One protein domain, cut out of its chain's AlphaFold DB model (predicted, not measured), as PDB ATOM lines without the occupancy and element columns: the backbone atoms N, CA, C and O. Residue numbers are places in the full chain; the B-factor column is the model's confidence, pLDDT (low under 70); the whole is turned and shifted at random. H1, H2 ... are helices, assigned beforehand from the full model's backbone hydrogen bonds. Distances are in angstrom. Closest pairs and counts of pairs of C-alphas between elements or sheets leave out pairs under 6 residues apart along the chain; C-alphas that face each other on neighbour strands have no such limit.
ATOM      1  N   GLY A 152     -32.167 -17.626  17.352       41.62
ATOM      2  CA  GLY A 152     -32.964 -16.586  18.002       41.62
ATOM      3  C   GLY A 152     -33.301 -15.442  17.043       41.62
ATOM      4  O   GLY A 152     -34.452 -15.091  16.849       41.62
ATOM      5  N   ARG A 153     -32.315 -14.865  16.357       44.22
ATOM      6  CA  ARG A 153     -32.479 -13.502  15.832       44.22
ATOM      7  C   ARG A 153     -33.561 -13.321  14.760       44.22
ATOM      8  O   ARG A 153     -34.293 -12.354  14.852       44.22
ATOM      9  N   LEU A 154     -33.693 -14.207  13.772       43.59
ATOM     10  CA  LEU A 154     -34.654 -14.012  12.667       43.59
ATOM     11  C   LEU A 154     -36.100 -14.326  13.059       43.59
ATOM     12  O   LEU A 154     -37.012 -13.611  12.661       43.59
ATOM     13  N   PHE A 155     -36.302 -15.366  13.866       47.31
ATOM     14  CA  PHE A 155     -37.613 -15.685  14.423       47.31
ATOM     15  C   PHE A 155     -38.054 -14.617  15.428       47.31
ATOM     16  O   PHE A 155     -39.197 -14.175  15.398       47.31
ATOM     17  N   PHE A 156     -37.130 -14.147  16.269       54.38
ATOM     18  CA  PHE A 156     -37.389 -13.051  17.195       54.38
ATOM     19  C   PHE A 156     -37.583 -11.720  16.456       54.38
ATOM     20  O   PHE A 156     -38.431 -10.942  16.862       54.38
ATOM     21  N   ASP A 157     -36.873 -11.470  15.351       55.44
ATOM     22  CA  ASP A 157     -37.097 -10.305  14.487       55.44
ATOM     23  C   ASP A 157     -38.488 -10.372  13.836       55.44
ATOM     24  O   ASP A 157     -39.200  -9.376  13.814       55.44
ATOM     25  N   HIS A 158     -38.911 -11.534  13.333       54.06
ATOM     26  CA  HIS A 158     -40.250 -11.700  12.763       54.06
ATOM     27  C   HIS A 158     -41.347 -11.538  13.824       54.06
ATOM     28  O   HIS A 158     -42.280 -10.767  13.627       54.06
ATOM     29  N   MET A 159     -41.186 -12.177  14.983       60.41
ATOM     30  CA  MET A 159     -42.090 -12.045  16.126       60.41
ATOM     31  C   MET A 159     -42.158 -10.601  16.635       60.41
ATOM     32  O   MET A 159     -43.244 -10.090  16.890       60.41
ATOM     33  N   LEU A 160     -41.017  -9.917  16.746       68.06
ATOM     34  CA  LEU A 160     -40.961  -8.501  17.100       68.06
ATOM     35  C   LEU A 160     -41.690  -7.649  16.059       68.06
ATOM     36  O   LEU A 160     -42.452  -6.757  16.424       68.06
ATOM     37  N   TRP A 161     -41.478  -7.923  14.772       63.84
ATOM     38  CA  TRP A 161     -42.161  -7.219  13.693       63.84
ATOM     39  C   TRP A 161     -43.680  -7.410  13.753       63.84
ATOM     40  O   TRP A 161     -44.415  -6.432  13.650       63.84
ATOM     41  N   ASP A 162     -44.155  -8.628  14.009       67.75
ATOM     42  CA  ASP A 162     -45.582  -8.909  14.176       67.75
ATOM     43  C   ASP A 162     -46.158  -8.221  15.419       67.75
ATOM     44  O   ASP A 162     -47.238  -7.630  15.356       67.75
ATOM     45  N   ARG A 163     -45.425  -8.209  16.541       78.44
ATOM     46  CA  ARG A 163     -45.843  -7.478  17.748       78.44
ATOM     47  C   ARG A 163     -45.921  -5.976  17.514       78.44
ATOM     48  O   ARG A 163     -46.837  -5.340  18.022       78.44
ATOM     49  N   ILE A 164     -45.031  -5.407  16.709       71.38
ATOM     50  CA  ILE A 164     -45.114  -3.995  16.319       71.38
ATOM     51  C   ILE A 164     -46.304  -3.766  15.392       71.38
ATOM     52  O   ILE A 164     -47.084  -2.855  15.637       71.38
ATOM     53  N   ARG A 165     -46.495  -4.609  14.374       71.75
ATOM     54  CA  ARG A 165     -47.597  -4.482  13.414       71.75
ATOM     55  C   ARG A 165     -48.974  -4.515  14.078       71.75
ATOM     56  O   ARG A 165     -49.857  -3.771  13.668       71.75
ATOM     57  N   TYR A 166     -49.165  -5.397  15.056       76.81
ATOM     58  CA  TYR A 166     -50.463  -5.595  15.711       76.81
ATOM     59  C   TYR A 166     -50.588  -4.903  17.074       76.81
ATOM     60  O   TYR A 166     -51.679  -4.880  17.640       76.81
ATOM     61  N   GLY A 167     -49.495  -4.364  17.617       79.56
ATOM     62  CA  GLY A 167     -49.458  -3.753  18.946       79.56
ATOM     63  C   GLY A 167     -49.009  -2.294  18.979       79.56
ATOM     64  O   GLY A 167     -49.260  -1.622  19.970       79.56
ATOM     65  N   SER A 168     -48.357  -1.763  17.941       87.88
ATOM     66  CA  SER A 168     -47.982  -0.344  17.898       87.88
ATOM     67  C   SER A 168     -49.203   0.526  17.612       87.88
ATOM     68  O   SER A 168     -49.901   0.314  16.625       87.88
ATOM     69  N   ILE A 169     -49.403   1.565  18.423       92.50
ATOM     70  CA  ILE A 169     -50.466   2.572  18.231       92.50
ATOM     71  C   ILE A 169     -50.070   3.710  17.274       92.50
ATOM     72  O   ILE A 169     -50.814   4.672  17.108       92.50
ATOM     73  N   ARG A 170     -48.862   3.645  16.707       87.62
ATOM     74  CA  ARG A 170     -48.332   4.639  15.760       87.62
ATOM     75  C   ARG A 170     -48.716   4.301  14.325       87.62
ATOM     76  O   ARG A 170     -48.979   3.137  14.019       87.62
ATOM     77  N   GLU A 171     -48.617   5.294  13.450       86.56
ATOM     78  CA  GLU A 171     -48.798   5.121  12.008       86.56
ATOM     79  C   GLU A 171     -47.749   4.171  11.406       86.56
ATOM     80  O   GLU A 171     -46.641   3.998  11.935       86.56
ATOM     81  N   THR A 172     -48.105   3.535  10.288       72.69
ATOM     82  CA  THR A 172     -47.324   2.442   9.680       72.69
ATOM     83  C   THR A 172     -45.904   2.848   9.281       72.69
ATOM     84  O   THR A 172     -44.967   2.051   9.361       72.69
ATOM     85  N   GLU A 173     -45.718   4.111   8.913       83.50
ATOM     86  CA  GLU A 173     -44.455   4.717   8.507       83.50
ATOM     87  C   GLU A 173     -43.461   4.804   9.674       83.50
ATOM     88  O   GLU A 173     -42.244   4.780   9.472       83.50
ATOM     89  N   GLU A 174     -43.956   4.856  10.913       78.25
ATOM     90  CA  GLU A 174     -43.126   4.949  12.113       78.25
ATOM     91  C   GLU A 174     -42.687   3.578  12.645       78.25
ATOM     92  O   GLU A 174     -41.736   3.501  13.436       78.25
ATOM     93  N   TRP A 175     -43.316   2.483  12.202       78.12
ATOM     94  CA  TRP A 175     -43.063   1.127  12.706       78.12
ATOM     95  C   TRP A 175     -41.615   0.677  12.513       78.12
ATOM     96  O   TRP A 175     -41.040   0.045  13.400       78.12
ATOM     97  N   GLY A 176     -40.981   1.065  11.403       59.75
ATOM     98  CA  GLY A 176     -39.565   0.775  11.161       59.75
ATOM     99  C   GLY A 176     -38.647   1.354  12.247       59.75
ATOM    100  O   GLY A 176     -37.675   0.714  12.648       59.75
ATOM    101  N   SER A 177     -38.985   2.532  12.782       70.19
ATOM    102  CA  SER A 177     -38.213   3.176  13.851       70.19
ATOM    103  C   SER A 177     -38.396   2.483  15.205       70.19
ATOM    104  O   SER A 177     -37.436   2.357  15.968       70.19
ATOM    105  N   VAL A 178     -39.609   1.994  15.490       74.00
ATOM    106  CA  VAL A 178     -39.921   1.191  16.683       74.00
ATOM    107  C   VAL A 178     -39.157  -0.129  16.622       74.00
ATOM    108  O   VAL A 178     -38.469  -0.495  17.575       74.00
ATOM    109  N   PHE A 179     -39.191  -0.786  15.461       70.56
ATOM    110  CA  PHE A 179     -38.476  -2.031  15.218       70.56
ATOM    111  C   PHE A 179     -36.977  -1.868  15.431       70.56
ATOM    112  O   PHE A 179     -36.390  -2.630  16.192       70.56
ATOM    113  N   ALA A 180     -36.360  -0.847  14.829       65.19
ATOM    114  CA  ALA A 180     -34.937  -0.580  15.009       65.19
ATOM    115  C   ALA A 180     -34.571  -0.370  16.488       65.19
ATOM    116  O   ALA A 180     -33.603  -0.961  16.967       65.19
ATOM    117  N   ARG A 181     -35.370   0.411  17.228       74.50
ATOM    118  CA  ARG A 181     -35.131   0.717  18.645       74.50
ATOM    119  C   ARG A 181     -35.189  -0.531  19.527       74.50
ATOM    120  O   ARG A 181     -34.250  -0.791  20.271       74.50
ATOM    121  N   ILE A 182     -36.259  -1.320  19.418       74.25
ATOM    122  CA  ILE A 182     -36.447  -2.525  20.243       74.25
ATOM    123  C   ILE A 182     -35.462  -3.625  19.827       74.25
ATOM    124  O   ILE A 182     -34.914  -4.335  20.669       74.25
ATOM    125  N   LYS A 183     -35.155  -3.732  18.530       64.12
ATOM    126  CA  LYS A 183     -34.156  -4.675  18.022       64.12
ATOM    127  C   LYS A 183     -32.750  -4.377  18.538       64.12
ATOM    128  O   LYS A 183     -31.996  -5.320  18.762       64.12
ATOM    129  N   MET A 184     -32.381  -3.109  18.728       61.47
ATOM    130  CA  MET A 184     -31.099  -2.757  19.351       61.47
ATOM    131  C   MET A 184     -31.021  -3.276  20.793       61.47
ATOM    132  O   MET A 184     -30.035  -3.920  21.136       61.47
ATOM    133  N   LEU A 185     -32.092  -3.133  21.580       60.19
ATOM    134  CA  LEU A 185     -32.165  -3.699  22.935       60.19
ATOM    135  C   LEU A 185     -32.049  -5.231  22.943       60.19
ATOM    136  O   LEU A 185     -31.326  -5.813  23.749       60.19
ATOM    137  N   ALA A 186     -32.722  -5.898  22.005       55.62
ATOM    138  CA  ALA A 186     -32.672  -7.354  21.873       55.62
ATOM    139  C   ALA A 186     -31.333  -7.876  21.308       55.62
ATOM    140  O   ALA A 186     -30.968  -9.039  21.521       55.62
ATOM    141  N   ALA A 187     -30.589  -7.044  20.575       48.72
ATOM    142  CA  ALA A 187     -29.253  -7.378  20.094       48.72
ATOM    143  C   ALA A 187     -28.242  -7.412  21.251       48.72
ATOM    144  O   ALA A 187     -27.425  -8.331  21.301       48.72
ATOM    145  N   ASP A 188     -28.354  -6.499  22.217       41.00
ATOM    146  CA  ASP A 188     -27.471  -6.464  23.389       41.00
ATOM    147  C   ASP A 188     -27.630  -7.705  24.282       41.00
ATOM    148  O   ASP A 188     -26.639  -8.214  24.810       41.00
ATOM    149  N   LEU A 189     -28.831  -8.294  24.350       41.47
ATOM    150  CA  LEU A 189     -29.056  -9.573  25.030       41.47
ATOM    151  C   LEU A 189     -28.244 -10.712  24.385       41.47
ATOM    152  O   LEU A 189     -27.585 -11.461  25.094       41.47
ATOM    153  N   ASN A 190     -28.235 -10.826  23.052       35.53
ATOM    154  CA  ASN A 190     -27.592 -11.943  22.338       35.53
ATOM    155  C   ASN A 190     -26.067 -11.802  22.180       35.53
ATOM    156  O   ASN A 190     -25.387 -12.791  21.908       35.53
ATOM    157  N   PHE A 191     -25.522 -10.590  22.318       35.44
ATOM    158  CA  PHE A 191     -24.091 -10.322  22.126       35.44
ATOM    159  C   PHE A 191     -23.367  -9.849  23.392       35.44
ATOM    160  O   PHE A 191     -22.153  -9.639  23.342       35.44
ATOM    161  N   SER A 192     -24.061  -9.722  24.528       36.06
ATOM    162  CA  SER A 192     -23.423  -9.338  25.788       36.06
ATOM    163  C   SER A 192     -22.366 -10.362  26.239       36.06
ATOM    164  O   SER A 192     -22.542 -11.573  26.059       36.06
ATOM    165  N   PRO A 193     -21.289  -9.914  26.914       35.59
ATOM    166  CA  PRO A 193     -20.340 -10.807  27.577       35.59
ATOM    167  C   PRO A 193     -21.010 -11.774  28.560       35.59
ATOM    168  O   PRO A 193     -20.489 -12.862  28.779       35.59
ATOM    169  N   PHE A 194     -22.171 -11.408  29.120       38.59
ATOM    170  CA  PHE A 194     -22.988 -12.302  29.936       38.59
ATOM    171  C   PHE A 194     -23.630 -13.404  29.108       38.59
ATOM    172  O   PHE A 194     -23.475 -14.548  29.486       38.59
ATOM    173  N   ALA A 195     -24.306 -13.123  27.991       37.28
ATOM    174  CA  ALA A 195     -24.884 -14.188  27.166       37.28
ATOM    175  C   ALA A 195     -23.807 -15.135  26.630       37.28
ATOM    176  O   ALA A 195     -24.013 -16.342  26.604       37.28
ATOM    177  N   GLN A 196     -22.618 -14.606  26.329       37.56
ATOM    178  CA  GLN A 196     -21.449 -15.409  25.975       37.56
ATOM    179  C   GLN A 196     -20.894 -16.219  27.164       37.56
ATOM    180  O   GLN A 196     -20.486 -17.364  26.976       37.56
ATOM    181  N   ASN A 197     -20.867 -15.667  28.386       35.94
ATOM    182  CA  ASN A 197     -20.450 -16.392  29.597       35.94
ATOM    183  C   ASN A 197     -21.498 -17.401  30.071       35.94
ATOM    184  O   ASN A 197     -21.125 -18.480  30.506       35.94
ATOM    185  N   TRP A 198     -22.780 -17.075  29.961       35.62
ATOM    186  CA  TRP A 198     -23.916 -17.937  30.242       35.62
ATOM    187  C   TRP A 198     -23.903 -19.100  29.263       35.62
ATOM    188  O   TRP A 198     -23.770 -20.217  29.724       35.62
ATOM    189  N   GLN A 199     -23.834 -18.865  27.944       37.44
ATOM    190  CA  GLN A 199     -23.638 -19.918  26.931       37.44
ATOM    191  C   GLN A 199     -22.421 -20.809  27.220       37.44
ATOM    192  O   GLN A 199     -22.494 -22.022  27.051       37.44
ATOM    193  N   LYS A 200     -21.305 -20.236  27.691       36.62
ATOM    194  CA  LYS A 200     -20.116 -21.006  28.098       36.62
ATOM    195  C   LYS A 200     -20.321 -21.806  29.388       36.62
ATOM    196  O   LYS A 200     -19.803 -22.913  29.491       36.62
ATOM    197  N   GLN A 201     -21.050 -21.268  30.364       34.59
ATOM    198  CA  GLN A 201     -21.359 -21.926  31.641       34.59
ATOM    199  C   GLN A 201     -22.480 -22.972  31.500       34.59
ATOM    200  O   GLN A 201     -22.467 -23.981  32.199       34.59
ATOM    201  N   THR A 202     -23.408 -22.775  30.564       32.66
ATOM    202  CA  THR A 202     -24.551 -23.646  30.258       32.66
ATOM    203  C   THR A 202     -24.336 -24.502  29.014       32.66
ATOM    204  O   THR A 202     -25.275 -25.152  28.572       32.66
ATOM    205  N   ALA A 203     -23.114 -24.589  28.478       33.41
ATOM    206  CA  ALA A 203     -22.743 -25.558  27.435       33.41
ATOM    207  C   ALA A 203     -22.981 -27.029  27.861       33.41
ATOM    208  O   ALA A 203     -22.905 -27.937  27.039       33.41
ATOM    209  N   TYR A 204     -23.294 -27.252  29.143       36.72
ATOM    210  CA  TYR A 204     -23.700 -28.525  29.737       36.72
ATOM    211  C   TYR A 204     -25.144 -28.531  30.275       36.72
ATOM    212  O   TYR A 204     -25.560 -29.516  30.883       36.72
ATOM    213  N   ALA A 205     -25.912 -27.452  30.096       31.53
ATOM    214  CA  ALA A 205     -27.323 -27.427  30.468       31.53
ATOM    215  C   ALA A 205     -28.164 -28.104  29.366       31.53
ATOM    216  O   ALA A 205     -27.866 -27.918  28.183       31.53
ATOM    217  N   PRO A 206     -29.205 -28.882  29.719       30.14
ATOM    218  CA  PRO A 206     -30.062 -29.539  28.738       30.14
ATOM    219  C   PRO A 206     -30.706 -28.534  27.759       30.14
ATOM    220  O   PRO A 206     -30.927 -27.380  28.138       30.14
ATOM    221  N   PRO A 207     -31.083 -28.964  26.536       34.50
ATOM    222  CA  PRO A 207     -31.738 -28.138  25.506       34.50
ATOM    223  C   PRO A 207     -33.014 -27.397  25.953       34.50
ATOM    224  O   PRO A 207     -33.498 -26.510  25.252       34.50
ATOM    225  N   ASP A 208     -33.539 -27.744  27.124       30.05
ATOM    226  CA  ASP A 208     -34.785 -27.256  27.712       30.05
ATOM    227  C   ASP A 208     -34.650 -25.857  28.359       30.05
ATOM    228  O   ASP A 208     -35.633 -25.304  28.846       30.05
ATOM    229  N   PHE A 209     -33.442 -25.272  28.368       30.20
ATOM    230  CA  PHE A 209     -33.117 -23.997  29.034       30.20
ATOM    231  C   PHE A 209     -32.999 -22.768  28.106       30.20
ATOM    232  O   PHE A 209     -32.645 -21.679  28.566       30.20
ATOM    233  N   LEU A 210     -33.324 -22.892  26.813       40.47
ATOM    234  CA  LEU A 210     -33.585 -21.727  25.955       40.47
ATOM    235  C   LEU A 210     -34.885 -21.049  26.424       40.47
ATOM    236  O   LEU A 210     -35.888 -21.734  26.617       40.47
ATOM    237  N   LEU A 211     -34.876 -19.719  26.604       40.47
ATOM    238  CA  LEU A 211     -36.056 -18.935  27.006       40.47
ATOM    239  C   LEU A 211     -37.263 -19.366  26.146       40.47
ATOM    240  O   LEU A 211     -37.198 -19.210  24.921       40.47
ATOM    241  N   PRO A 212     -38.329 -19.951  26.731       40.12
ATOM    242  CA  PRO A 212     -39.392 -20.550  25.935       40.12
ATOM    243  C   PRO A 212     -39.996 -19.518  24.981       40.12
ATOM    244  O   PRO A 212     -40.153 -18.356  25.348       40.12
ATOM    245  N   TYR A 213     -40.384 -19.923  23.769       48.09
ATOM    246  CA  TYR A 213     -40.938 -18.998  22.766       48.09
ATOM    247  C   TYR A 213     -42.145 -18.199  23.275       48.09
ATOM    248  O   TYR A 213     -42.315 -17.041  22.913       48.09
ATOM    249  N   VAL A 214     -42.939 -18.798  24.164       44.38
ATOM    250  CA  VAL A 214     -44.048 -18.130  24.861       44.38
ATOM    251  C   VAL A 214     -43.547 -16.985  25.746       44.38
ATOM    252  O   VAL A 214     -44.209 -15.959  25.849       44.38
ATOM    253  N   VAL A 215     -42.375 -17.126  26.363       49.94
ATOM    254  CA  VAL A 215     -41.760 -16.089  27.195       49.94
ATOM    255  C   VAL A 215     -41.194 -14.956  26.340       49.94
ATOM    256  O   VAL A 215     -41.481 -13.792  26.607       49.94
ATOM    257  N   ALA A 216     -40.472 -15.286  25.267       56.44
ATOM    258  CA  ALA A 216     -39.952 -14.305  24.312       56.44
ATOM    259  C   ALA A 216     -41.060 -13.450  23.673       56.44
ATOM    260  O   ALA A 216     -40.951 -12.226  23.609       56.44
ATOM    261  N   ASP A 217     -42.152 -14.094  23.265       61.19
ATOM    262  CA  ASP A 217     -43.317 -13.446  22.672       61.19
ATOM    263  C   ASP A 217     -43.937 -12.386  23.586       61.19
ATOM    264  O   ASP A 217     -44.214 -11.261  23.164       61.19
ATOM    265  N   ARG A 218     -44.098 -12.723  24.868       65.94
ATOM    266  CA  ARG A 218     -44.646 -11.808  25.873       65.94
ATOM    267  C   ARG A 218     -43.674 -10.694  26.229       65.94
ATOM    268  O   ARG A 218     -44.123  -9.581  26.469       65.94
ATOM    269  N   ILE A 219     -42.367 -10.960  26.243       72.94
ATOM    270  CA  ILE A 219     -41.346  -9.926  26.456       72.94
ATOM    271  C   ILE A 219     -41.382  -8.894  25.322       72.94
ATOM    272  O   ILE A 219     -41.339  -7.694  25.593       72.94
ATOM    273  N   PHE A 220     -41.517  -9.321  24.064       78.44
ATOM    274  CA  PHE A 220     -41.665  -8.380  22.952       78.44
ATOM    275  C   PHE A 220     -42.964  -7.597  23.004       78.44
ATOM    276  O   PHE A 220     -42.928  -6.383  22.827       78.44
ATOM    277  N   ASP A 221     -44.079  -8.260  23.299       82.94
ATOM    278  CA  ASP A 221     -45.360  -7.586  23.500       82.94
ATOM    279  C   ASP A 221     -45.242  -6.504  24.588       82.94
ATOM    280  O   ASP A 221     -45.465  -5.330  24.311       82.94
ATOM    281  N   MET A 222     -44.748  -6.857  25.781       88.00
ATOM    282  CA  MET A 222     -44.505  -5.914  26.885       88.00
ATOM    283  C   MET A 222     -43.595  -4.747  26.483       88.00
ATOM    284  O   MET A 222     -43.819  -3.608  26.890       88.00
ATOM    285  N   THR A 223     -42.577  -5.002  25.665       89.25
ATOM    286  CA  THR A 223     -41.624  -3.970  25.242       89.25
ATOM    287  C   THR A 223     -42.232  -3.018  24.214       89.25
ATOM    288  O   THR A 223     -41.963  -1.818  24.263       89.25
ATOM    289  N   VAL A 224     -43.108  -3.514  23.332       93.50
ATOM    290  CA  VAL A 224     -43.922  -2.673  22.440       93.50
ATOM    291  C   VAL A 224     -44.887  -1.806  23.256       93.50
ATOM    292  O   VAL A 224     -44.930  -0.599  23.025       93.50
ATOM    293  N   ARG A 225     -45.573  -2.362  24.270       96.69
ATOM    294  CA  ARG A 225     -46.457  -1.582  25.168       96.69
ATOM    295  C   ARG A 225     -45.700  -0.493  25.930       96.69
ATOM    296  O   ARG A 225     -46.128   0.657  25.988       96.69
ATOM    297  N   ALA A 226     -44.516  -0.812  26.453       94.88
ATOM    298  CA  ALA A 226     -43.666   0.171  27.123       94.88
ATOM    299  C   ALA A 226     -43.184   1.283  26.166       94.88
ATOM    300  O   ALA A 226     -43.144   2.457  26.543       94.88
ATOM    301  N   ASP A 227     -42.864   0.953  24.909       95.50
ATOM    302  CA  ASP A 227     -42.513   1.949  23.888       95.50
ATOM    303  C   ASP A 227     -43.731   2.799  23.462       95.50
ATOM    304  O   ASP A 227     -43.589   4.003  23.222       95.50
ATOM    305  N   ASN A 228     -44.943   2.234  23.420       97.75
ATOM    306  CA  ASN A 228     -46.187   2.986  23.212       97.75
ATOM    307  C   ASN A 228     -46.422   4.008  24.332       97.75
ATOM    308  O   ASN A 228     -46.672   5.176  24.037       97.75
ATOM    309  N   LEU A 229     -46.232   3.629  25.601       97.81
ATOM    310  CA  LEU A 229     -46.343   4.549  26.741       97.81
ATOM    311  C   LEU A 229     -45.371   5.736  26.635       97.81
ATOM    312  O   LEU A 229     -45.755   6.877  26.894       97.81
ATOM    313  N   ARG A 230     -44.136   5.519  26.163       95.44
ATOM    314  CA  ARG A 230     -43.180   6.614  25.885       95.44
ATOM    315  C   ARG A 230     -43.634   7.539  24.760       95.44
ATOM    316  O   ARG A 230     -43.323   8.731  24.763       95.44
ATOM    317  N   PHE A 231     -44.333   7.012  23.759       96.06
ATOM    318  CA  PHE A 231     -44.945   7.842  22.726       96.06
ATOM    319  C   PHE A 231     -46.119   8.645  23.274       96.06
ATOM    320  O   PHE A 231     -46.129   9.863  23.111       96.06
ATOM    321  N   LEU A 232     -47.012   8.011  24.031       96.94
ATOM    322  CA  LEU A 232     -48.122   8.692  24.688       96.94
ATOM    323  C   LEU A 232     -47.641   9.764  25.668       96.94
ATOM    324  O   LEU A 232     -48.267  10.810  25.766       96.94
ATOM    325  N   GLN A 233     -46.504   9.580  26.344       95.31
ATOM    326  CA  GLN A 233     -45.899  10.620  27.187       95.31
ATOM    327  C   GLN A 233     -45.570  11.894  26.387       95.31
ATOM    328  O   GLN A 233     -45.776  13.005  26.879       95.31
ATOM    329  N   ARG A 234     -45.087  11.751  25.147       93.56
ATOM    330  CA  ARG A 234     -44.825  12.885  24.244       93.56
ATOM    331  C   ARG A 234     -46.130  13.514  23.759       93.56
ATOM    332  O   ARG A 234     -46.264  14.736  23.781       93.56
ATOM    333  N   GLU A 235     -47.119  12.699  23.409       94.25
ATOM    334  CA  GLU A 235     -48.452  13.183  23.028       94.25
ATOM    335  C   GLU A 235     -49.169  13.886  24.194       94.25
ATOM    336  O   GLU A 235     -49.821  14.911  24.006       94.25
ATOM    337  N   MET A 236     -48.954  13.435  25.431       93.25
ATOM    338  CA  MET A 236     -49.420  14.100  26.646       93.25
ATOM    339  C   MET A 236     -48.802  15.494  26.770       93.25
ATOM    340  O   MET A 236     -49.524  16.440  27.079       93.25
ATOM    341  N   GLN A 237     -47.506  15.665  26.502       88.50
ATOM    342  CA  GLN A 237     -46.878  16.993  26.494       88.50
ATOM    343  C   GLN A 237     -47.484  17.891  25.404       88.50
ATOM    344  O   GLN A 237     -47.793  19.052  25.670       88.50
ATOM    345  N   ARG A 238     -47.750  17.339  24.212       88.94
ATOM    346  CA  ARG A 238     -48.389  18.062  23.097       88.94
ATOM    347  C   ARG A 238     -49.855  18.404  23.336       88.94
ATOM    348  O   ARG A 238     -50.317  19.418  22.828       88.94
ATOM    349  N   SER A 239     -50.578  17.616  24.132       84.62
ATOM    350  CA  SER A 239     -51.994  17.862  24.462       84.62
ATOM    351  C   SER A 239     -52.237  19.192  25.194       84.62
ATOM    352  O   SER A 239     -53.374  19.644  25.294       84.62
ATOM    353  N   GLY A 240     -51.181  19.831  25.716       72.38
ATOM    354  CA  GLY A 240     -51.240  21.180  26.288       72.38
ATOM    355  C   GLY A 240     -51.100  22.315  25.265       72.38
ATOM    356  O   GLY A 240     -51.166  23.478  25.651       72.38
ATOM    357  N   SER A 241     -50.872  22.008  23.984       79.06
ATOM    358  CA  SER A 241     -50.627  22.985  22.916       79.06
ATOM    359  C   SER A 241     -51.804  23.082  21.930       79.06
ATOM    360  O   SER A 241     -52.531  22.102  21.748       79.06
ATOM    361  N   PRO A 242     -51.999  24.231  21.249       78.06
ATOM    362  CA  PRO A 242     -53.007  24.364  20.195       78.06
ATOM    363  C   PRO A 242     -52.818  23.310  19.094       78.06
ATOM    364  O   PRO A 242     -51.716  23.142  18.577       78.06
ATOM    365  N   GLY A 243     -53.891  22.592  18.747       81.44
ATOM    366  CA  GLY A 243     -53.846  21.493  17.771       81.44
ATOM    367  C   GLY A 243     -53.245  20.182  18.300       81.44
ATOM    368  O   GLY A 243     -53.037  19.255  17.520       81.44
ATOM    369  N   GLY A 244     -52.958  20.095  19.603       85.12
ATOM    370  CA  GLY A 244     -52.559  18.857  20.266       85.12
ATOM    371  C   GLY A 244     -53.706  17.843  20.398       85.12
ATOM    372  O   GLY A 244     -54.878  18.205  20.259       85.12
ATOM    373  N   PRO A 245     -53.385  16.568  20.678       89.12
ATOM    374  CA  PRO A 245     -54.391  15.531  20.891       89.12
ATOM    375  C   PRO A 245     -55.227  15.810  22.146       89.12
ATOM    376  O   PRO A 245     -54.747  16.426  23.098       89.12
ATOM    377  N   ASP A 246     -56.466  15.309  22.170       89.81
ATOM    378  CA  ASP A 246     -57.328  15.381  23.354       89.81
ATOM    379  C   ASP A 246     -56.645  14.696  24.557       89.81
ATOM    380  O   ASP A 246     -56.400  13.484  24.500       89.81
ATOM    381  N   PRO A 247     -56.369  15.426  25.659       89.44
ATOM    382  CA  PRO A 247     -55.753  14.865  26.855       89.44
ATOM    383  C   PRO A 247     -56.439  13.601  27.374       89.44
ATOM    384  O   PRO A 247     -55.756  12.665  27.779       89.44
ATOM    385  N   ARG A 248     -57.778  13.548  27.351       91.25
ATOM    386  CA  ARG A 248     -58.520  12.396  27.884       91.25
ATOM    387  C   ARG A 248     -58.257  11.136  27.080       91.25
ATOM    388  O   ARG A 248     -58.058  10.073  27.662       91.25
ATOM    389  N   ARG A 249     -58.199  11.262  25.752       92.88
ATOM    390  CA  ARG A 249     -57.857  10.146  24.861       92.88
ATOM    391  C   ARG A 249     -56.436   9.656  25.105       92.88
ATOM    392  O   ARG A 249     -56.221   8.453  25.150       92.88
ATOM    393  N   VAL A 250     -55.492  10.575  25.312       94.81
ATOM    394  CA  VAL A 250     -54.101  10.216  25.621       94.81
ATOM    395  C   VAL A 250     -54.011   9.448  26.942       94.81
ATOM    396  O   VAL A 250     -53.357   8.413  26.987       94.81
ATOM    397  N   PHE A 251     -54.681   9.915  28.001       95.81
ATOM    398  CA  PHE A 251     -54.666   9.231  29.298       95.81
ATOM    399  C   PHE A 251     -55.378   7.876  29.266       95.81
ATOM    400  O   PHE A 251     -54.857   6.918  29.821       95.81
ATOM    401  N   THR A 252     -56.504   7.770  28.557       96.06
ATOM    402  CA  THR A 252     -57.199   6.484  28.364       96.06
ATOM    403  C   THR A 252     -56.285   5.478  27.661       96.06
ATOM    404  O   THR A 252     -56.096   4.371  28.144       96.06
ATOM    405  N   ALA A 253     -55.606   5.896  26.587       96.44
ATOM    406  CA  ALA A 253     -54.654   5.033  25.894       96.44
ATOM    407  C   ALA A 253     -53.463   4.621  26.784       96.44
ATOM    408  O   ALA A 253     -52.919   3.534  26.619       96.44
ATOM    409  N   MET A 254     -53.039   5.466  27.734       98.06
ATOM    410  CA  MET A 254     -51.999   5.090  28.701       98.06
ATOM    411  C   MET A 254     -52.483   4.024  29.692       98.06
ATOM    412  O   MET A 254     -51.706   3.133  30.030       98.06
ATOM    413  N   ASP A 255     -53.728   4.122  30.166       96.94
ATOM    414  CA  ASP A 255     -54.362   3.102  31.013       96.94
ATOM    415  C   ASP A 255     -54.438   1.759  30.271       96.94
ATOM    416  O   ASP A 255     -53.922   0.754  30.768       96.94
ATOM    417  N   ASP A 256     -54.951   1.771  29.037       96.56
ATOM    418  CA  ASP A 256     -55.081   0.583  28.187       96.56
ATOM    419  C   ASP A 256     -53.724  -0.102  27.939       96.56
ATOM    420  O   ASP A 256     -53.557  -1.291  28.219       96.56
ATOM    421  N   GLU A 257     -52.708   0.645  27.490       97.69
ATOM    422  CA  GLU A 257     -51.377   0.092  27.199       97.69
ATOM    423  C   GLU A 257     -50.679  -0.453  28.459       97.69
ATOM    424  O   GLU A 257     -50.000  -1.485  28.408       97.69
ATOM    425  N   ALA A 258     -50.864   0.196  29.614       95.88
ATOM    426  CA  ALA A 258     -50.367  -0.310  30.892       95.88
ATOM    427  C   ALA A 258     -51.128  -1.570  31.353       95.88
ATOM    428  O   ALA A 258     -50.530  -2.485  31.932       95.88
ATOM    429  N   GLY A 259     -52.431  -1.649  31.077       91.19
ATOM    430  CA  GLY A 259     -53.264  -2.827  31.311       91.19
ATOM    431  C   GLY A 259     -52.841  -4.032  30.465       91.19
ATOM    432  O   GLY A 259     -52.662  -5.131  31.002       91.19
ATOM    433  N   ASP A 260     -52.601  -3.823  29.173       91.19
ATOM    434  CA  ASP A 260     -52.137  -4.860  28.246       91.19
ATOM    435  C   ASP A 260     -50.732  -5.361  28.603       91.19
ATOM    436  O   ASP A 260     -50.485  -6.574  28.621       91.19
ATOM    437  N   PHE A 261     -49.830  -4.453  28.997       92.56
ATOM    438  CA  PHE A 261     -48.530  -4.820  29.562       92.56
ATOM    439  C   PHE A 261     -48.701  -5.792  30.739       92.56
ATOM    440  O   PHE A 261     -48.088  -6.862  30.775       92.56
ATOM    441  N   MET A 262     -49.578  -5.450  31.688       86.81
ATOM    442  CA  MET A 262     -49.847  -6.259  32.877       86.81
ATOM    443  C   MET A 262     -50.439  -7.631  32.548       86.81
ATOM    444  O   MET A 262     -50.115  -8.618  33.215       86.81
ATOM    445  N   ALA A 263     -51.295  -7.722  31.530       81.38
ATOM    446  CA  ALA A 263     -51.857  -8.991  31.083       81.38
ATOM    447  C   ALA A 263     -50.760  -9.945  30.583       81.38
ATOM    448  O   ALA A 263     -50.756 -11.129  30.943       81.38
ATOM    449  N   SER A 264     -49.801  -9.434  29.808       74.06
ATOM    450  CA  SER A 264     -48.641 -10.209  29.360       74.06
ATOM    451  C   SER A 264     -47.667 -10.518  30.506       74.06
ATOM    452  O   SER A 264     -47.204 -11.656  30.599       74.06
ATOM    453  N   TYR A 265     -47.459  -9.587  31.443       73.12
ATOM    454  CA  TYR A 265     -46.618  -9.782  32.632       73.12
ATOM    455  C   TYR A 265     -47.111 -10.926  33.535       73.12
ATOM    456  O   TYR A 265     -46.342 -11.807  33.925       73.12
ATOM    457  N   ARG A 266     -48.420 -10.975  33.822       64.69
ATOM    458  CA  ARG A 266     -49.033 -12.036  34.648       64.69
ATOM    459  C   ARG A 266     -48.928 -13.417  34.005       64.69
ATOM    460  O   ARG A 266     -48.693 -14.396  34.704       64.69
ATOM    461  N   ARG A 267     -49.069 -13.507  32.678       61.16
ATOM    462  CA  ARG A 267     -48.973 -14.778  31.932       61.16
ATOM    463  C   ARG A 267     -47.587 -15.419  31.996       61.16
ATOM    464  O   ARG A 267     -47.478 -16.615  31.754       61.16
ATOM    465  N   LEU A 268     -46.551 -14.648  32.320       53.72
ATOM    466  CA  LEU A 268     -45.199 -15.161  32.536       53.72
ATOM    467  C   LEU A 268     -44.950 -15.672  33.956       53.72
ATOM    468  O   LEU A 268     -43.830 -16.051  34.277       53.72
ATOM    469  N   ASN A 269     -45.973 -15.660  34.813       51.75
ATOM    470  CA  ASN A 269     -45.877 -15.953  36.241       51.75
ATOM    471  C   ASN A 269     -44.807 -15.135  36.994       51.75
ATOM    472  O   ASN A 269     -44.394 -15.477  38.099       51.75
ATOM    473  N   MET A 270     -44.376 -14.011  36.412       48.81
ATOM    474  CA  MET A 270     -43.371 -13.122  36.997       48.81
ATOM    475  C   MET A 270     -43.912 -12.408  38.236       48.81
ATOM    476  O   MET A 270     -43.162 -12.132  39.159       48.81
ATOM    477  N   ALA A 271     -45.228 -12.190  38.305       44.34
ATOM    478  CA  ALA A 271     -45.882 -11.621  39.480       44.34
ATOM    479  C   ALA A 271     -45.750 -12.504  40.739       44.34
ATOM    480  O   ALA A 271     -45.692 -11.967  41.841       44.34
ATOM    481  N   GLU A 272     -45.678 -13.832  40.592       40.59
ATOM    482  CA  GLU A 272     -45.457 -14.756  41.716       40.59
ATOM    483  C   GLU A 272     -43.967 -14.885  42.079       40.59
ATOM    484  O   GLU A 272     -43.635 -15.089  43.244       40.59
ATOM    485  N   LEU A 273     -43.065 -14.727  41.103       35.84
ATOM    486  CA  LEU A 273     -41.611 -14.853  41.289       35.84
ATOM    487  C   LEU A 273     -40.930 -13.557  41.763       35.84
ATOM    488  O   LEU A 273     -39.919 -13.612  42.459       35.84
ATOM    489  N   PHE A 274     -41.476 -12.400  41.386       46.16
ATOM    490  CA  PHE A 274     -40.895 -11.070  41.611       46.16
ATOM    491  C   PHE A 274     -41.845 -10.122  42.342       46.16
ATOM    492  O   PHE A 274     -41.550  -8.935  42.466       46.16
ATOM    493  N   GLY A 275     -42.968 -10.645  42.849       45.12
ATOM    494  CA  GLY A 275     -43.989  -9.900  43.577       45.12
ATOM    495  C   GLY A 275     -43.423  -9.182  44.796       45.12
ATOM    496  O   GLY A 275     -43.424  -9.706  45.908       45.12
ATOM    497  N   GLY A 276     -42.959  -7.953  44.588       52.03
ATOM    498  CA  GLY A 276     -42.677  -7.021  45.660       52.03
ATOM    499  C   GLY A 276     -43.949  -6.767  46.459       52.03
ATOM    500  O   GLY A 276     -45.015  -6.506  45.894       52.03
ATOM    501  N   SER A 277     -43.843  -6.816  47.783       56.19
ATOM    502  CA  SER A 277     -44.884  -6.346  48.691       56.19
ATOM    503  C   SER A 277     -44.985  -4.819  48.609       56.19
ATOM    504  O   SER A 277     -44.442  -4.094  49.437       56.19
ATOM    505  N   TRP A 278     -45.667  -4.304  47.586       72.38
ATOM    506  CA  TRP A 278     -46.001  -2.884  47.509       72.38
ATOM    507  C   TRP A 278     -47.445  -2.650  47.957       72.38
ATOM    508  O   TRP A 278     -48.357  -3.417  47.634       72.38
ATOM    509  N   ASP A 279     -47.667  -1.572  48.706       78.81
ATOM    510  CA  ASP A 279     -48.993  -1.224  49.208       78.81
ATOM    511  C   ASP A 279     -49.838  -0.561  48.108       78.81
ATOM    512  O   ASP A 279     -49.921   0.665  47.975       78.81
ATOM    513  N   LYS A 280     -50.469  -1.408  47.291       82.19
ATOM    514  CA  LYS A 280     -51.371  -0.986  46.214       82.19
ATOM    515  C   LYS A 280     -52.526  -0.124  46.733       82.19
ATOM    516  O   LYS A 280     -52.944   0.813  46.051       82.19
ATOM    517  N   SER A 281     -53.058  -0.441  47.912       84.75
ATOM    518  CA  SER A 281     -54.209   0.256  48.492       84.75
ATOM    519  C   SER A 281     -53.839   1.672  48.923       84.75
ATOM    520  O   SER A 281     -54.566   2.619  48.606       84.75
ATOM    521  N   ALA A 282     -52.685   1.838  49.575       85.12
ATOM    522  CA  ALA A 282     -52.162   3.156  49.913       85.12
ATOM    523  C   ALA A 282     -51.868   3.980  48.654       85.12
ATOM    524  O   ALA A 282     -52.311   5.125  48.563       85.12
ATOM    525  N   PHE A 283     -51.213   3.395  47.645       86.38
ATOM    526  CA  PHE A 283     -50.902   4.120  46.410       86.38
ATOM    527  C   PHE A 283     -52.160   4.552  45.649       86.38
ATOM    528  O   PHE A 283     -52.235   5.690  45.201       86.38
ATOM    529  N   LYS A 284     -53.173   3.681  45.542       87.25
ATOM    530  CA  LYS A 284     -54.465   4.037  44.937       87.25
ATOM    531  C   LYS A 284     -55.145   5.183  45.691       87.25
ATOM    532  O   LYS A 284     -55.735   6.066  45.080       87.25
ATOM    533  N   THR A 285     -55.081   5.169  47.020       88.88
ATOM    534  CA  THR A 285     -55.661   6.239  47.841       88.88
ATOM    535  C   THR A 285     -54.954   7.568  47.589       88.88
ATOM    536  O   THR A 285     -55.610   8.602  47.475       88.88
ATOM    537  N   GLU A 286     -53.628   7.542  47.464       86.81
ATOM    538  CA  GLU A 286     -52.837   8.736  47.180       86.81
ATOM    539  C   GLU A 286     -53.048   9.241  45.749       86.81
ATOM    540  O   GLU A 286     -53.228  10.439  45.544       86.81
ATOM    541  N   SER A 287     -53.142   8.344  44.761       84.25
ATOM    542  CA  SER A 287     -53.347   8.738  43.365       84.25
ATOM    543  C   SER A 287     -54.668   9.479  43.154       84.25
ATOM    544  O   SER A 287     -54.723  10.436  42.387       84.25
ATOM    545  N   LEU A 288     -55.725   9.123  43.891       88.44
ATOM    546  CA  LEU A 288     -57.017   9.818  43.833       88.44
ATOM    547  C   LEU A 288     -56.941  11.294  44.265       88.44
ATOM    548  O   LEU A 288     -57.783  12.097  43.851       88.44
ATOM    549  N   ARG A 289     -55.943  11.665  45.078       89.81
ATOM    550  CA  ARG A 289     -55.746  13.040  45.566       89.81
ATOM    551  C   ARG A 289     -55.030  13.937  44.562       89.81
ATOM    552  O   ARG A 289     -55.019  15.151  44.744       89.81
ATOM    553  N   LEU A 290     -54.456  13.362  43.509       90.12
ATOM    554  CA  LEU A 290     -53.703  14.104  42.509       90.12
ATOM    555  C   LEU A 290     -54.628  14.961  41.647       90.12
ATOM    556  O   LEU A 290     -55.714  14.538  41.236       90.12
ATOM    557  N   ASP A 291     -54.157  16.167  41.344       90.44
ATOM    558  CA  ASP A 291     -54.737  17.026  40.321       90.44
ATOM    559  C   ASP A 291     -54.125  16.739  38.938       90.44
ATOM    560  O   ASP A 291     -53.230  15.905  38.780       90.44
ATOM    561  N   GLY A 292     -54.609  17.434  37.906       86.06
ATOM    562  CA  GLY A 292     -54.202  17.157  36.528       86.06
ATOM    563  C   GLY A 292     -52.729  17.460  36.250       86.06
ATOM    564  O   GLY A 292     -52.134  16.820  35.386       86.06
ATOM    565  N   SER A 293     -52.124  18.408  36.974       90.12
ATOM    566  CA  SER A 293     -50.698  18.712  36.834       90.12
ATOM    567  C   SER A 293     -49.860  17.645  37.528       90.12
ATOM    568  O   SER A 293     -48.909  17.140  36.939       90.12
ATOM    569  N   ALA A 294     -50.243  17.265  38.748       91.12
ATOM    570  CA  ALA A 294     -49.567  16.236  39.520       91.12
ATOM    571  C   ALA A 294     -49.629  14.868  38.820       91.12
ATOM    572  O   ALA A 294     -48.612  14.185  38.743       91.12
ATOM    573  N   CYS A 295     -50.768  14.514  38.209       92.00
ATOM    574  CA  CYS A 295     -50.884  13.301  37.392       92.00
ATOM    575  C   CYS A 295     -49.903  13.315  36.212       92.00
ATOM    576  O   CYS A 295     -49.203  12.334  35.977       92.00
ATOM    577  N   ARG A 296     -49.812  14.435  35.477       92.25
ATOM    578  CA  ARG A 296     -48.885  14.578  34.341       92.25
ATOM    579  C   ARG A 296     -47.428  14.456  34.776       92.25
ATOM    580  O   ARG A 296     -46.664  13.772  34.099       92.25
ATOM    581  N   THR A 297     -47.055  15.089  35.888       93.00
ATOM    582  CA  THR A 297     -45.708  14.974  36.465       93.00
ATOM    583  C   THR A 297     -45.409  13.530  36.842       93.00
ATOM    584  O   THR A 297     -44.409  12.978  36.394       93.00
ATOM    585  N   GLN A 298     -46.309  12.881  37.578       92.12
ATOM    586  CA  GLN A 298     -46.080  11.520  38.041       92.12
ATOM    587  C   GLN A 298     -46.040  10.505  36.889       92.12
ATOM    588  O   GLN A 298     -45.205   9.609  36.905       92.12
ATOM    589  N   LEU A 299     -46.871  10.653  35.853       94.81
ATOM    590  CA  LEU A 299     -46.778   9.833  34.636       94.81
ATOM    591  C   LEU A 299     -45.462  10.081  33.887       94.81
ATOM    592  O   LEU A 299     -44.830   9.132  33.421       94.81
ATOM    593  N   ALA A 300     -45.026  11.342  33.796       93.06
ATOM    594  CA  ALA A 300     -43.760  11.694  33.163       93.06
ATOM    595  C   ALA A 300     -42.538  11.143  33.913       93.06
ATOM    596  O   ALA A 300     -41.506  10.913  33.285       93.06
ATOM    597  N   GLU A 301     -42.664  10.906  35.219       91.19
ATOM    598  CA  GLU A 301     -41.681  10.188  36.023       91.19
ATOM    599  C   GLU A 301     -41.814   8.674  35.819       91.19
ATOM    600  O   GLU A 301     -40.866   8.033  35.384       91.19
ATOM    601  N   LEU A 302     -42.985   8.079  36.050       92.19
ATOM    602  CA  LEU A 302     -43.163   6.623  36.046       92.19
ATOM    603  C   LEU A 302     -42.829   5.953  34.702       92.19
ATOM    604  O   LEU A 302     -42.261   4.864  34.701       92.19
ATOM    605  N   ILE A 303     -43.162   6.571  33.565       94.38
ATOM    606  CA  ILE A 303     -42.987   5.956  32.235       94.38
ATOM    607  C   ILE A 303     -41.501   5.699  31.899       94.38
ATOM    608  O   ILE A 303     -41.162   4.575  31.515       94.38
ATOM    609  N   PRO A 304     -40.575   6.665  32.078       90.88
ATOM    610  CA  PRO A 304     -39.137   6.406  31.981       90.88
ATOM    611  C   PRO A 304     -38.633   5.308  32.922       90.88
ATOM    612  O   PRO A 304     -37.779   4.509  32.527       90.88
ATOM    613  N   TRP A 305     -39.160   5.242  34.150       88.88
ATOM    614  CA  TRP A 305     -38.796   4.195  35.106       88.88
ATOM    615  C   TRP A 305     -39.278   2.817  34.647       88.88
ATOM    616  O   TRP A 305     -38.496   1.871  34.696       88.88
ATOM    617  N   LEU A 306     -40.506   2.701  34.126       91.38
ATOM    618  CA  LEU A 306     -41.016   1.457  33.541       91.38
ATOM    619  C   LEU A 306     -40.133   0.993  32.383       91.38
ATOM    620  O   LEU A 306     -39.732  -0.166  32.347       91.38
ATOM    621  N   TRP A 307     -39.800   1.891  31.455       90.19
ATOM    622  CA  TRP A 307     -38.926   1.561  30.330       90.19
ATOM    623  C   TRP A 307     -37.560   1.054  30.801       90.19
ATOM    624  O   TRP A 307     -37.097   0.003  30.364       90.19
ATOM    625  N   THR A 308     -36.959   1.759  31.758       83.31
ATOM    626  CA  THR A 308     -35.687   1.361  32.370       83.31
ATOM    627  C   THR A 308     -35.802  -0.007  33.047       83.31
ATOM    628  O   THR A 308     -34.893  -0.826  32.938       83.31
ATOM    629  N   ALA A 309     -36.916  -0.287  33.725       79.94
ATOM    630  CA  ALA A 309     -37.164  -1.574  34.363       79.94
ATOM    631  C   ALA A 309     -37.344  -2.705  33.334       79.94
ATOM    632  O   ALA A 309     -36.825  -3.796  33.548       79.94
ATOM    633  N   VAL A 310     -38.024  -2.456  32.213       81.75
ATOM    634  CA  VAL A 310     -38.173  -3.403  31.089       81.75
ATOM    635  C   VAL A 310     -36.811  -3.729  30.479       81.75
ATOM    636  O   VAL A 310     -36.454  -4.901  30.367       81.75
ATOM    637  N   GLU A 311     -36.016  -2.706  30.152       74.44
ATOM    638  CA  GLU A 311     -34.643  -2.878  29.664       74.44
ATOM    639  C   GLU A 311     -33.811  -3.696  30.654       74.44
ATOM    640  O   GLU A 311     -33.163  -4.675  30.279       74.44
ATOM    641  N   ARG A 312     -33.869  -3.336  31.939       70.81
ATOM    642  CA  ARG A 312     -33.040  -3.971  32.960       70.81
ATOM    643  C   ARG A 312     -33.404  -5.426  33.214       70.81
ATOM    644  O   ARG A 312     -32.524  -6.281  33.189       70.81
ATOM    645  N   ASN A 313     -34.685  -5.695  33.457       69.50
ATOM    646  CA  ASN A 313     -35.159  -7.007  33.891       69.50
ATOM    647  C   ASN A 313     -35.236  -8.021  32.746       69.50
ATOM    648  O   ASN A 313     -35.072  -9.214  32.992       69.50
ATOM    649  N   PHE A 314     -35.478  -7.576  31.508       70.25
ATOM    650  CA  PHE A 314     -35.631  -8.491  30.373       70.25
ATOM    651  C   PHE A 314     -34.431  -8.517  29.429       70.25
ATOM    652  O   PHE A 314     -34.240  -9.529  28.759       70.25
ATOM    653  N   TYR A 315     -33.622  -7.450  29.370       63.78
ATOM    654  CA  TYR A 315     -32.570  -7.305  28.354       63.78
ATOM    655  C   TYR A 315     -31.144  -7.131  28.898       63.78
ATOM    656  O   TYR A 315     -30.192  -7.443  28.181       63.78
ATOM    657  N   THR A 316     -30.947  -6.713  30.154       53.47
ATOM    658  CA  THR A 316     -29.600  -6.599  30.744       53.47
ATOM    659  C   THR A 316     -29.339  -7.675  31.791       53.47
ATOM    660  O   THR A 316     -29.743  -7.579  32.943       53.47
ATOM    661  N   ALA A 317     -28.585  -8.701  31.417       43.81
ATOM    662  CA  ALA A 317     -28.390  -9.873  32.261       43.81
ATOM    663  C   ALA A 317     -27.190  -9.791  33.237       43.81
ATOM    664  O   ALA A 317     -26.670 -10.813  33.659       43.81
ATOM    665  N   ASN A 318     -26.726  -8.597  33.630       37.12
ATOM    666  CA  ASN A 318     -25.473  -8.454  34.398       37.12
ATOM    667  C   ASN A 318     -25.562  -7.683  35.719       37.12
ATOM    668  O   ASN A 318     -24.536  -7.277  36.263       37.12
ATOM    669  N   GLN A 319     -26.750  -7.502  36.287       36.56
ATOM    670  CA  GLN A 319     -26.850  -7.032  37.664       36.56
ATOM    671  C   GLN A 319     -27.559  -8.097  38.480       36.56
ATOM    672  O   GLN A 319     -28.694  -8.456  38.191       36.56
ATOM    673  N   ARG A 320     -26.877  -8.615  39.509       35.84
ATOM    674  CA  ARG A 320     -27.559  -9.225  40.650       35.84
ATOM    675  C   ARG A 320     -28.541  -8.171  41.160       35.84
ATOM    676  O   ARG A 320     -28.128  -7.250  41.863       35.84
ATOM    677  N   VAL A 321     -29.798  -8.243  40.737       37.41
ATOM    678  CA  VAL A 321     -30.830  -7.357  41.259       37.41
ATOM    679  C   VAL A 321     -31.155  -7.903  42.641       37.41
ATOM    680  O   VAL A 321     -31.569  -9.055  42.769       37.41
ATOM    681  N   SER A 322     -30.858  -7.143  43.695       36.69
ATOM    682  CA  SER A 322     -31.255  -7.566  45.035       36.69
ATOM    683  C   SER A 322     -32.782  -7.621  45.106       36.69
ATOM    684  O   SER A 322     -33.475  -6.796  44.506       36.69
ATOM    685  N   THR A 323     -33.313  -8.589  45.845       39.25
ATOM    686  CA  THR A 323     -34.753  -8.758  46.101       39.25
ATOM    687  C   THR A 323     -35.403  -7.483  46.651       39.25
ATOM    688  O   THR A 323     -36.518  -7.143  46.268       39.25
ATOM    689  N   GLU A 324     -34.675  -6.716  47.465       36.03
ATOM    690  CA  GLU A 324     -35.104  -5.417  48.009       36.03
ATOM    691  C   GLU A 324     -35.274  -4.328  46.935       36.03
ATOM    692  O   GLU A 324     -36.105  -3.436  47.080       36.03
ATOM    693  N   ARG A 325     -34.514  -4.402  45.835       42.16
ATOM    694  CA  ARG A 325     -34.560  -3.433  44.729       42.16
ATOM    695  C   ARG A 325     -35.582  -3.834  43.663       42.16
ATOM    696  O   ARG A 325     -36.268  -2.968  43.129       42.16
ATOM    697  N   LEU A 326     -35.755  -5.141  43.433       41.84
ATOM    698  CA  LEU A 326     -36.845  -5.706  42.620       41.84
ATOM    699  C   LEU A 326     -38.222  -5.313  43.165       41.84
ATOM    700  O   LEU A 326     -39.106  -4.981  42.388       41.84
ATOM    701  N   ALA A 327     -38.386  -5.246  44.489       46.62
ATOM    702  CA  ALA A 327     -39.647  -4.822  45.098       46.62
ATOM    703  C   ALA A 327     -40.026  -3.348  44.816       46.62
ATOM    704  O   ALA A 327     -41.202  -2.992  44.897       46.62
ATOM    705  N   LEU A 328     -39.052  -2.492  44.477       51.53
ATOM    706  CA  LEU A 328     -39.249  -1.061  44.196       51.53
ATOM    707  C   LEU A 328     -39.304  -0.737  42.689       51.53
ATOM    708  O   LEU A 328     -39.952   0.240  42.310       51.53
ATOM    709  N   GLU A 329     -38.663  -1.554  41.847       62.62
ATOM    710  CA  GLU A 329     -38.515  -1.362  40.391       62.62
ATOM    711  C   GLU A 329     -39.164  -2.496  39.558       62.62
ATOM    712  O   GLU A 329     -38.803  -2.699  38.398       62.62
ATOM    713  N   ASP A 330     -40.120  -3.248  40.122       76.56
ATOM    714  CA  ASP A 330     -40.857  -4.292  39.394       76.56
ATOM    715  C   ASP A 330     -41.656  -3.685  38.215       76.56
ATOM    716  O   ASP A 330     -42.468  -2.770  38.425       76.56
ATOM    717  N   PRO A 331     -41.469  -4.174  36.970       82.06
ATOM    718  CA  PRO A 331     -42.161  -3.631  35.802       82.06
ATOM    719  C   PRO A 331     -43.689  -3.702  35.908       82.06
ATOM    720  O   PRO A 331     -44.380  -2.792  35.452       82.06
ATOM    721  N   GLY A 332     -44.234  -4.748  36.534       83.94
ATOM    722  CA  GLY A 332     -45.670  -4.885  36.752       83.94
ATOM    723  C   GLY A 332     -46.207  -3.883  37.778       83.94
ATOM    724  O   GLY A 332     -47.256  -3.272  37.574       83.94
ATOM    725  N   VAL A 333     -45.470  -3.638  38.860       85.69
ATOM    726  CA  VAL A 333     -45.809  -2.595  39.840       85.69
ATOM    727  C   VAL A 333     -45.815  -1.214  39.187       85.69
ATOM    728  O   VAL A 333     -46.752  -0.442  39.392       85.69
ATOM    729  N   LEU A 334     -44.799  -0.896  38.382       89.81
ATOM    730  CA  LEU A 334     -44.714   0.383  37.672       89.81
ATOM    731  C   LEU A 334     -45.847   0.546  36.652       89.81
ATOM    732  O   LEU A 334     -46.468   1.610  36.612       89.81
ATOM    733  N   ALA A 335     -46.173  -0.503  35.893       92.50
ATOM    734  CA  ALA A 335     -47.309  -0.497  34.975       92.50
ATOM    735  C   ALA A 335     -48.641  -0.283  35.715       92.50
ATOM    736  O   ALA A 335     -49.428   0.570  35.319       92.50
ATOM    737  N   GLU A 336     -48.883  -0.959  36.844       91.00
ATOM    738  CA  GLU A 336     -50.105  -0.750  37.637       91.00
ATOM    739  C   GLU A 336     -50.180   0.667  38.236       91.00
ATOM    740  O   GLU A 336     -51.264   1.245  38.305       91.00
ATOM    741  N   LYS A 337     -49.050   1.264  38.641       92.00
ATOM    742  CA  LYS A 337     -49.010   2.668  39.085       92.00
ATOM    743  C   LYS A 337     -49.367   3.627  37.950       92.00
ATOM    744  O   LYS A 337     -50.183   4.518  38.164       92.00
ATOM    745  N   ILE A 338     -48.801   3.427  36.754       95.56
ATOM    746  CA  ILE A 338     -49.139   4.212  35.552       95.56
ATOM    747  C   ILE A 338     -50.635   4.107  35.275       95.56
ATOM    748  O   ILE A 338     -51.290   5.132  35.132       95.56
ATOM    749  N   ARG A 339     -51.172   2.885  35.304       95.44
ATOM    750  CA  ARG A 339     -52.591   2.587  35.111       95.44
ATOM    751  C   ARG A 339     -53.490   3.413  36.038       95.44
ATOM    752  O   ARG A 339     -54.358   4.146  35.584       95.44
ATOM    753  N   LEU A 340     -53.221   3.372  37.345       93.69
ATOM    754  CA  LEU A 340     -54.003   4.093  38.360       93.69
ATOM    755  C   LEU A 340     -53.911   5.623  38.244       93.69
ATOM    756  O   LEU A 340     -54.868   6.321  38.575       93.69
ATOM    757  N   VAL A 341     -52.762   6.159  37.823       95.31
ATOM    758  CA  VAL A 341     -52.588   7.609  37.636       95.31
ATOM    759  C   VAL A 341     -53.212   8.069  36.314       95.31
ATOM    760  O   VAL A 341     -53.799   9.147  36.265       95.31
ATOM    761  N   ALA A 342     -53.124   7.262  35.254       95.38
ATOM    762  CA  ALA A 342     -53.713   7.548  33.948       95.38
ATOM    763  C   ALA A 342     -55.249   7.543  33.996       95.38
ATOM    764  O   ALA A 342     -55.862   8.510  33.548       95.38
ATOM    765  N   ASP A 343     -55.848   6.533  34.631       94.12
ATOM    766  CA  ASP A 343     -57.291   6.449  34.909       94.12
ATOM    767  C   ASP A 343     -57.781   7.710  35.643       94.12
ATOM    768  O   ASP A 343     -58.660   8.442  35.180       94.12
ATOM    769  N   ARG A 344     -57.078   8.091  36.720       93.25
ATOM    770  CA  ARG A 344     -57.366   9.334  37.443       93.25
ATOM    771  C   ARG A 344     -57.257  10.576  36.552       93.25
ATOM    772  O   ARG A 344     -58.090  11.477  36.653       93.25
ATOM    773  N   ALA A 345     -56.225  10.664  35.718       91.31
ATOM    774  CA  ALA A 345     -56.009  11.806  34.838       91.31
ATOM    775  C   ALA A 345     -57.104  11.940  33.767       91.31
ATOM    776  O   ALA A 345     -57.482  13.064  33.426       91.31
ATOM    777  N   ALA A 346     -57.627  10.818  33.265       89.69
ATOM    778  CA  ALA A 346     -58.732  10.779  32.310       89.69
ATOM    779  C   ALA A 346     -60.053  11.275  32.934       89.69
ATOM    780  O   ALA A 346     -60.795  12.030  32.294       89.69
ATOM    781  N   ASP A 347     -60.292  10.931  34.201       88.31
ATOM    782  CA  ASP A 347     -61.473  11.336  34.971       88.31
ATOM    783  C   ASP A 347     -61.495  12.824  35.346       88.31
ATOM    784  O   ASP A 347     -62.552  13.400  35.634       88.31
ATOM    785  N   LEU A 348     -60.337  13.484  35.351       84.56
ATOM    786  CA  LEU A 348     -60.268  14.900  35.676       84.56
ATOM    787  C   LEU A 348     -60.896  15.759  34.557       84.56
ATOM    788  O   LEU A 348     -60.773  15.475  33.359       84.56
TER     789      LEU A 348
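AT A GLANCE: This is residues 152 to 348 of the 356 residues of an uncharacterized protein of Acidobacteria bacterium (UniProt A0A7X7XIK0). Four helices, H4, H5, H10 and H8, stand side by side in a ring of alternating directions, a well-formed bundle. The hairpin of H1 and H2 packs slantwise on its H4 side, short helices H6, H7 and H9 lie on the far side, and residues 199 to 209, of which 199 to 201 belong to H3, stick out. The printed part has 197 residues with ten named helices, H1 to H10 in chain order, and no named strand: the class is all helix. It is compact, with a radius of gyration of the C-alphas of 17.8 A and spans of 57 by 42 by 25 A.

HOW THE PARTS SIT: H4, residues 213 to 238, and H8, residues 292 to 315, are the hubs, touching four helices each; they touch at Ala 226 and Trp 307, C-alphas 5.9 A apart, at a shallow tilt of 28 degrees, opposite ways. H5, residues 247 to 267, forms a hairpin with H4, closest at the C-alphas of Met 222 and Phe 261, 5.0 A. H10, residues 331 to 347, touches H5 at the C-alphas of Asp 255 and Arg 339, 4.5 A, and H8 at those of Ala 309 and Pro 331, 5.6 A. H1, residues 152 to 167, touches residues 216 to 225 of H4 at a steep tilt of 45 degrees, with the C-alphas of Arg 163 and Asp 221 closest at 5.8 A. H2, residues 172 to 191, forms a hairpin with H1, closest at the C-alphas of Trp 161 and Phe 179, 6.5 A. H3, residues 193 to 201, is close to H2 but not clearly touching, with the C-alphas of Leu 189 and Ala 195 closest at 6.6 A. H7, residues 280 to 287, touches residues 337 to 344 of H10, closest at the C-alphas of Ser 287 and Val 341, 5.9 A. H9, residues 323 to 329, only just touches residues 305 to 309 of H8, with 3 pairs of C-alphas within 8 A, the closest those of Ala 309 and Glu 329, 6.2 A. H6, residues 270 to 273, is close to H10 but not clearly touching, with the C-alphas of Ala 271 and Gly 332 closest at 7.3 A. Every O i to N i+4 pair is within hydrogen-bond range in H1, H3, H5, H7 and H10, against 12 of 16 in H2, 21 of 22 in H4, 19 of 20 in H8 and 2 of 3 in H9; H6 is too short for one.

IN THESE COORDINATES: H4 runs 37.8 A from C-alpha 213 at (-40.938, -18.998, 22.766), H8 33.7 A, H5 30.8 A, H2 29.3 A with a kink of 27 degrees near residue 185, and H10 24.4 A to C-alpha 347 at (-61.473, 11.336, 34.971).

THE WHOLE: The C-alphas of Tyr 204 and Pro 242 are farthest apart, 61.2 A. The printed part has no cut, and the link from H3 to H4 is long. Mean pLDDT of the printed part is 71.2; residues 183 to 218 are among those under 70.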